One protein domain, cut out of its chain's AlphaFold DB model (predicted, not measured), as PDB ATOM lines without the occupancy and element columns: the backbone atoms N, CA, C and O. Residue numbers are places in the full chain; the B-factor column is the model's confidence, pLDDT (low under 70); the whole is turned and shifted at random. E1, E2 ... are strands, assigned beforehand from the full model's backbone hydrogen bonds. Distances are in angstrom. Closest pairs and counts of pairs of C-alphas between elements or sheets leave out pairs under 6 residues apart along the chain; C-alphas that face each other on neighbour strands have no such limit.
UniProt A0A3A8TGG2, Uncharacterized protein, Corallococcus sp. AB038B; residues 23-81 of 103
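AT A GLANCE: This is residues 23 to 81 of the 103 residues of an uncharacterized protein of Corallococcus sp. AB038B (UniProt A0A3A8TGG2). The domain is a long, thin ribbon of strands: a twisted sheet of three strands, E1, E4 and E5, with the small hairpin E2 and E3 set off from it toward one end. The turn of the long hairpin E4 and E5 makes the opposite end, and no named helix covers the sheet. The printed part has 59 residues, with five named strands in the order E1, E2, E3, E4, E5; the larger sheet runs E1, E4, E5, antiparallel throughout, and the class is all strand. The whole is extended, a rod with a radius of gyration of the C-alphas of 18.9 A and spans of 60 by 25 by 10 A.

IN THESE COORDINATES: E1, residues 23 to 30, begins at C-alpha 23 (88.982, 141.195, 133.476) and is 22.6 A long. E2, residues 35 to 38, and E3, residues 41 to 44, measure 9.6 A and 10.2 A. E4, residues 50 to 62, is 34.8 A long. E5, residues 68 to 80, spans 33.3 A, bends by 51 degrees at residue 75 and ends at C-alpha 80 (92.626, 124.684, 113.590).

HOW THE PARTS SIT: Edge strand E1 is antiparallel to inner strand E4 at 155 degrees, with N 24 and O 57 2.8 A apart, within hydrogen-bond range. E2 and E3 form a hairpin at 145 degrees, with N 36 and O 43 at 2.8 A. E2 is apart from E1, E4 and E5, and so is E3. E4 and edge strand E5 form a hairpin at 166 degrees; N 58 and O 71 are 2.9 A apart.

THE WHOLE: The C-alphas of Ala 39 and Pro 64, the two farthest apart, are 60.0 A from each other. The printed part has no cut, and its four links are tight. Mean pLDDT of the printed part is 79.8; residues 32 to 38, 41 and 44 to 49 are under 70.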
ATOM      1  N   VAL A  23      88.442 142.265 134.319       81.44
ATOM      2  CA  VAL A  23      88.982 141.195 133.476       81.44
ATOM      3  C   VAL A  23      88.275 141.246 132.128       81.44
ATOM      4  O   VAL A  23      87.051 141.143 132.051       81.44
ATOM      5  N   GLN A  24      89.047 141.394 131.057       83.56
ATOM      6  CA  GLN A  24      88.568 141.332 129.683       83.56
ATOM      7  C   GLN A  24      89.058 140.036 129.042       83.56
ATOM      8  O   GLN A  24      90.259 139.787 128.980       83.56
ATOM      9  N   ARG A  25      88.134 139.217 128.534       84.50
ATOM     10  CA  ARG A  25      88.470 138.041 127.724       84.50
ATOM     11  C   ARG A  25      88.414 138.386 126.248       84.50
ATOM     12  O   ARG A  25      87.459 139.009 125.787       84.50
ATOM     13  N   ILE A  26      89.452 137.996 125.525       83.69
ATOM     14  CA  ILE A  26      89.657 138.331 124.121       83.69
ATOM     15  C   ILE A  26      89.851 137.027 123.353       83.69
ATOM     16  O   ILE A  26      90.823 136.310 123.578       83.69
ATOM     17  N   GLY A  27      88.925 136.743 122.439       79.94
ATOM     18  CA  GLY A  27      89.075 135.679 121.452       79.94
ATOM     19  C   GLY A  27      89.840 136.189 120.234       79.94
ATOM     20  O   GLY A  27      89.500 137.232 119.671       79.94
ATOM     21  N   MET A  28      90.866 135.455 119.818       76.12
ATOM     22  CA  MET A  28      91.643 135.730 118.613       76.12
ATOM     23  C   MET A  28      91.582 134.521 117.688       76.12
ATOM     24  O   MET A  28      91.819 133.399 118.117       76.12
ATOM     25  N   ARG A  29      91.302 134.756 116.406       79.19
ATOM     26  CA  ARG A  29      91.361 133.734 115.359       79.19
ATOM     27  C   ARG A  29      92.236 134.250 114.231       79.19
ATOM     28  O   ARG A  29      92.001 135.342 113.717       79.19
ATOM     29  N   SER A  30      93.255 133.481 113.878       73.25
ATOM     30  CA  SER A  30      94.144 133.768 112.760       73.25
ATOM     31  C   SER A  30      94.061 132.630 111.760       73.25
ATOM     32  O   SER A  30      94.284 131.472 112.103       73.25
ATOM     33  N   GLU A  31      93.737 132.971 110.520       70.44
ATOM     34  CA  GLU A  31      93.739 132.046 109.395       70.44
ATOM     35  C   GLU A  31      94.636 132.618 108.315       70.44
ATOM     36  O   GLU A  31      94.545 133.798 107.977       70.44
ATOM     37  N   THR A  32      95.530 131.786 107.788       63.69
ATOM     38  CA  THR A  32      96.433 132.204 106.719       63.69
ATOM     39  C   THR A  32      96.009 131.535 105.423       63.69
ATOM     40  O   THR A  32      96.194 130.334 105.239       63.69
ATOM     41  N   THR A  33      95.481 132.326 104.493       62.41
ATOM     42  CA  THR A  33      95.283 131.897 103.107       62.41
ATOM     43  C   THR A  33      96.518 132.265 102.300       62.41
ATOM     44  O   THR A  33      96.835 133.445 102.152       62.41
ATOM     45  N   THR A  34      97.222 131.273 101.761       62.38
ATOM     46  CA  THR A  34      98.341 131.523 100.847       62.38
ATOM     47  C   THR A  34      97.874 131.362  99.403       62.38
ATOM     48  O   THR A  34      97.096 130.466  99.084       62.38
ATOM     49  N   THR A  35      98.330 132.244  98.514       64.44
ATOM     50  CA  THR A  35      98.186 132.071  97.062       64.44
ATOM     51  C   THR A  35      99.576 131.906  96.467       64.44
ATOM     52  O   THR A  35     100.498 132.654  96.789       64.44
ATOM     53  N   LEU A  36      99.749 130.886  95.634       69.25
ATOM     54  CA  LEU A  36     100.990 130.627  94.920       69.25
ATOM     55  C   LEU A  36     100.848 131.173  93.502       69.25
ATOM     56  O   LEU A  36      99.937 130.789  92.770       69.25
ATOM     57  N   ARG A  37     101.763 132.056  93.096       68.06
ATOM     58  CA  ARG A  37     101.935 132.416  91.685       68.06
ATOM     59  C   ARG A  37     102.947 131.472  91.053       68.06
ATOM     60  O   ARG A  37     104.092 131.425  91.492       68.06
ATOM     61  N   ASP A  38     102.518 130.769  90.015       68.94
ATOM     62  CA  ASP A  38     103.347 129.876  89.212       68.94
ATOM     63  C   ASP A  38     103.087 130.144  87.722       68.94
ATOM     64  O   ASP A  38     101.943 130.092  87.270       68.94
ATOM     65  N   ALA A  39     104.137 130.508  86.980       72.31
ATOM     66  CA  ALA A  39     104.100 130.796  85.540       72.31
ATOM     67  C   ALA A  39     102.905 131.669  85.075       72.31
ATOM     68  O   ALA A  39     102.237 131.373  84.085       72.31
ATOM     69  N   GLY A  40     102.590 132.739  85.815       74.25
ATOM     70  CA  GLY A  40     101.487 133.659  85.490       74.25
ATOM     71  C   GLY A  40     100.086 133.172  85.884       74.25
ATOM     72  O   GLY A  40      99.127 133.929  85.755       74.25
ATOM     73  N   ARG A  41      99.946 131.955  86.424       68.62
ATOM     74  CA  ARG A  41      98.696 131.440  86.999       68.62
ATOM     75  C   ARG A  41      98.747 131.500  88.526       68.62
ATOM     76  O   ARG A  41      99.759 131.177  89.143       68.62
ATOM     77  N   SER A  42      97.642 131.916  89.139       74.75
ATOM     78  CA  SER A  42      97.466 131.861  90.592       74.75
ATOM     79  C   SER A  42      96.824 130.526  90.965       74.75
ATOM     80  O   SER A  42      95.785 130.173  90.408       74.75
ATOM     81  N   LYS A  43      97.438 129.779  91.881       74.50
ATOM     82  CA  LYS A  43      96.877 128.564  92.484       74.50
ATOM     83  C   LYS A  43      96.724 128.768  93.995       74.50
ATOM     84  O   LYS A  43      97.535 129.485  94.587       74.50
ATOM     85  N   PRO A  44      95.726 128.144  94.646       67.75
ATOM     86  CA  PRO A  44      95.682 128.085  96.103       67.75
ATOM     87  C   PRO A  44      96.982 127.470  96.635       67.75
ATOM     88  O   PRO A  44      97.448 126.456  96.115       67.75
ATOM     89  N   GLY A  45      97.591 128.112  97.627       66.81
ATOM     90  CA  GLY A  45      98.736 127.562  98.337       66.81
ATOM     91  C   GLY A  45      98.328 126.486  99.345       66.81
ATOM     92  O   GLY A  45      97.138 126.197  99.496       66.81
ATOM     93  N   PRO A  46      99.301 125.853 100.020       65.00
ATOM     94  CA  PRO A  46      99.009 124.847 101.032       65.00
ATOM     95  C   PRO A  46      98.127 125.432 102.141       65.00
ATOM     96  O   PRO A  46      98.307 126.581 102.558       65.00
ATOM     97  N   VAL A  47      97.178 124.620 102.616       68.38
ATOM     98  CA  VAL A  47      96.340 124.960 103.768       68.38
ATOM     99  C   VAL A  47      97.247 125.035 104.989       68.38
ATOM    100  O   VAL A  47      97.788 124.023 105.435       68.38
ATOM    101  N   MET A  48      97.437 126.245 105.502       68.50
ATOM    102  CA  MET A  48      98.127 126.458 106.764       68.50
ATOM    103  C   MET A  48      97.136 126.243 107.910       68.50
ATOM    104  O   MET A  48      95.975 126.640 107.775       68.50
ATOM    105  N   PRO A  49      97.560 125.633 109.029       68.00
ATOM    106  CA  PRO A  49      96.710 125.542 110.204       68.00
ATOM    107  C   PRO A  49      96.338 126.951 110.674       68.00
ATOM    108  O   PRO A  49      97.187 127.845 110.740       68.00
ATOM    109  N   GLY A  50      95.058 127.145 110.974       75.88
ATOM    110  CA  GLY A  50      94.614 128.320 111.707       75.88
ATOM    111  C   GLY A  50      94.997 128.195 113.179       75.88
ATOM    112  O   GLY A  50      95.289 127.107 113.671       75.88
ATOM    113  N   VAL A  51      94.975 129.312 113.892       79.69
ATOM    114  CA  VAL A  51      95.145 129.333 115.348       79.69
ATOM    115  C   VAL A  51      93.962 130.067 115.952       79.69
ATOM    116  O   VAL A  51      93.637 131.178 115.524       79.69
ATOM    117  N   GLN A  52      93.332 129.461 116.951       82.38
ATOM    118  CA  GLN A  52      92.360 130.115 117.812       82.38
ATOM    119  C   GLN A  52      92.949 130.234 119.215       82.38
ATOM    120  O   GLN A  52      93.580 129.311 119.707       82.38
ATOM    121  N   MET A  53      92.806 131.400 119.833       86.06
ATOM    122  CA  MET A  53      93.345 131.673 121.162       86.06
ATOM    123  C   MET A  53      92.323 132.417 122.003       86.06
ATOM    124  O   MET A  53      91.626 133.304 121.498       86.06
ATOM    125  N   VAL A  54      92.299 132.114 123.295       85.25
ATOM    126  CA  VAL A  54      91.580 132.895 124.300       85.25
ATOM    127  C   VAL A  54      92.599 133.498 125.251       85.25
ATOM    128  O   VAL A  54      93.423 132.796 125.834       85.25
ATOM    129  N   MET A  55      92.555 134.819 125.399       89.25
ATOM    130  CA  MET A  55      93.434 135.559 126.293       89.25
ATOM    131  C   MET A  55      92.605 136.317 127.324       89.25
ATOM    132  O   MET A  55      91.708 137.082 126.965       89.25
ATOM    133  N   ALA A  56      92.932 136.147 128.598       89.12
ATOM    134  CA  ALA A  56      92.435 136.996 129.665       89.12
ATOM    135  C   ALA A  56      93.406 138.154 129.900       89.12
ATOM    136  O   ALA A  56      94.610 137.963 130.082       89.12
ATOM    137  N   VAL A  57      92.860 139.363 129.917       89.94
ATOM    138  CA  VAL A  57      93.568 140.598 130.229       89.94
ATOM    139  C   VAL A  57      92.986 141.150 131.517       89.94
ATOM    140  O   VAL A  57      91.824 141.544 131.562       89.94
ATOM    141  N   GLU A  58      93.788 141.185 132.568       89.25
ATOM    142  CA  GLU A  58      93.407 141.765 133.851       89.25
ATOM    143  C   GLU A  58      94.112 143.103 134.051       89.25
ATOM    144  O   GLU A  58      95.322 143.226 133.847       89.25
ATOM    145  N   VAL A  59      93.356 144.108 134.484       89.75
ATOM    146  CA  VAL A  59      93.892 145.423 134.841       89.75
ATOM    147  C   VAL A  59      94.300 145.406 136.311       89.75
ATOM    148  O   VAL A  59      93.460 145.518 137.202       89.75
ATOM    149  N   LEU A  60      95.604 145.299 136.572       88.31
ATOM    150  CA  LEU A  60      96.142 145.225 137.933       88.31
ATOM    151  C   LEU A  60      96.077 146.570 138.659       88.31
ATOM    152  O   LEU A  60      95.819 146.615 139.855       88.31
ATOM    153  N   ARG A  61      96.378 147.667 137.953       88.25
ATOM    154  CA  ARG A  61      96.283 149.038 138.475       88.25
ATOM    155  C   ARG A  61      96.291 150.063 137.349       88.25
ATOM    156  O   ARG A  61      96.941 149.841 136.327       88.25
ATOM    157  N   VAL A  62      95.641 151.196 137.587       86.81
ATOM    158  CA  VAL A  62      95.749 152.411 136.769       86.81
ATOM    159  C   VAL A  62      96.472 153.460 137.612       86.81
ATOM    160  O   VAL A  62      96.113 153.669 138.770       86.81
ATOM    161  N   LEU A  63      97.541 154.039 137.077       88.19
ATOM    162  CA  LEU A  63      98.368 155.037 137.745       88.19
ATOM    163  C   LEU A  63      97.830 156.458 137.472       88.19
ATOM    164  O   LEU A  63      97.149 156.669 136.466       88.19
ATOM    165  N   PRO A  64      98.127 157.445 138.341       88.88
ATOM    166  CA  PRO A  64      97.635 158.819 138.182       88.88
ATOM    167  C   PRO A  64      98.099 159.529 136.901       88.88
ATOM    168  O   PRO A  64      97.465 160.485 136.471       88.88
ATOM    169  N   ASP A  65      99.188 159.063 136.289       92.31
ATOM    170  CA  ASP A  65      99.721 159.563 135.015       92.31
ATOM    171  C   ASP A  65      98.981 159.004 133.782       92.31
ATOM    172  O   ASP A  65      99.344 159.303 132.645       92.31
ATOM    173  N   GLY A  66      97.949 158.182 133.997       83.81
ATOM    174  CA  GLY A  66      97.166 157.543 132.942       83.81
ATOM    175  C   GLY A  66      97.765 156.235 132.420       83.81
ATOM    176  O   GLY A  66      97.151 155.584 131.573       83.81
ATOM    177  N   SER A  67      98.925 155.803 132.923       89.31
ATOM    178  CA  SER A  67      99.481 154.494 132.580       89.31
ATOM    179  C   SER A  67      98.741 153.366 133.314       89.31
ATOM    180  O   SER A  67      98.207 153.539 134.410       89.31
ATOM    181  N   ALA A  68      98.677 152.179 132.710       88.75
ATOM    182  CA  ALA A  68      97.990 151.026 133.288       88.75
ATOM    183  C   ALA A  68      98.890 149.790 133.272       88.75
ATOM    184  O   ALA A  68      99.599 149.525 132.300       88.75
ATOM    185  N   ARG A  69      98.851 149.017 134.361       90.56
ATOM    186  CA  ARG A  69      99.534 147.726 134.459       90.56
ATOM    187  C   ARG A  69      98.535 146.616 134.184       90.56
ATOM    188  O   ARG A  69      97.518 146.520 134.867       90.56
ATOM    189  N   TYR A  70      98.880 145.749 133.245       89.94
ATOM    190  CA  TYR A  70      98.059 144.612 132.851       89.94
ATOM    191  C   TYR A  70      98.743 143.292 133.212       89.94
ATOM    192  O   TYR A  70      99.974 143.209 133.232       89.94
ATOM    193  N   ARG A  71      97.942 142.255 133.460       91.00
ATOM    194  CA  ARG A  71      98.360 140.853 133.432       91.00
ATOM    195  C   ARG A  71      97.672 140.178 132.254       91.00
ATOM    196  O   ARG A  71      96.449 140.198 132.159       91.00
ATOM    197  N   PHE A  72      98.468 139.578 131.380       90.38
ATOM    198  CA  PHE A  72      97.982 138.793 130.253       90.38
ATOM    199  C   PHE A  72      98.126 137.315 130.591       90.38
ATOM    200  O   PHE A  72      99.204 136.879 130.993       90.38
ATOM    201  N   THR A  73      97.047 136.560 130.433       91.50
ATOM    202  CA  THR A  73      97.037 135.105 130.595       91.50
ATOM    203  C   THR A  73      96.499 134.492 129.318       91.50
ATOM    204  O   THR A  73      95.415 134.858 128.867       91.50
ATOM    205  N   LEU A  74      97.256 133.575 128.728       90.81
ATOM    206  CA  LEU A  74      96.772 132.743 127.637       90.81
ATOM    207  C   LEU A  74      95.958 131.607 128.261       90.81
ATOM    208  O   LEU A  74      96.534 130.740 128.913       90.81
ATOM    209  N   GLU A  75      94.632 131.678 128.147       89.75
ATOM    210  CA  GLU A  75      93.723 130.679 128.725       89.75
ATOM    211  C   GLU A  75      93.643 129.434 127.824       89.75
ATOM    212  O   GLU A  75      93.662 128.318 128.331       89.75
ATOM    213  N   GLU A  76      93.614 129.614 126.500       87.00
ATOM    214  CA  GLU A  76      93.441 128.521 125.533       87.00
ATOM    215  C   GLU A  76      94.171 128.814 124.216       87.00
ATOM    216  O   GLU A  76      94.250 129.971 123.785       87.00
ATOM    217  N   VAL A  77      94.693 127.759 123.579       86.44
ATOM    218  CA  VAL A  77      95.254 127.785 122.222       86.44
ATOM    219  C   VAL A  77      94.860 126.510 121.487       86.44
ATOM    220  O   VAL A  77      95.325 125.428 121.837       86.44
ATOM    221  N   ASP A  78      94.105 126.669 120.408       83.38
ATOM    222  CA  ASP A  78      93.753 125.600 119.486       83.38
ATOM    223  C   ASP A  78      94.446 125.783 118.140       83.38
ATOM    224  O   ASP A  78      94.469 126.873 117.555       83.38
ATOM    225  N   LEU A  79      94.956 124.677 117.603       79.31
ATOM    226  CA  LEU A  79      95.399 124.585 116.219       79.31
ATOM    227  C   LEU A  79      94.233 124.096 115.359       79.31
ATOM    228  O   LEU A  79      93.826 122.937 115.425       79.31
ATOM    229  N   LEU A  80      93.708 124.983 114.518       76.31
ATOM    230  CA  LEU A  80      92.626 124.684 113.590       76.31
ATOM    231  C   LEU A  80      93.204 124.021 112.339       76.31
ATOM    232  O   LEU A  80      93.634 124.679 111.389       76.31
ATOM    233  N   VAL A  81      93.228 122.693 112.346       73.06
ATOM    234  CA  VAL A  81      93.684 121.883 111.217       73.06
ATOM    235  C   VAL A  81      92.474 121.459 110.383       73.06
ATOM    236  O   VAL A  81      91.482 120.976 110.922       73.06
TER     237      VAL A  81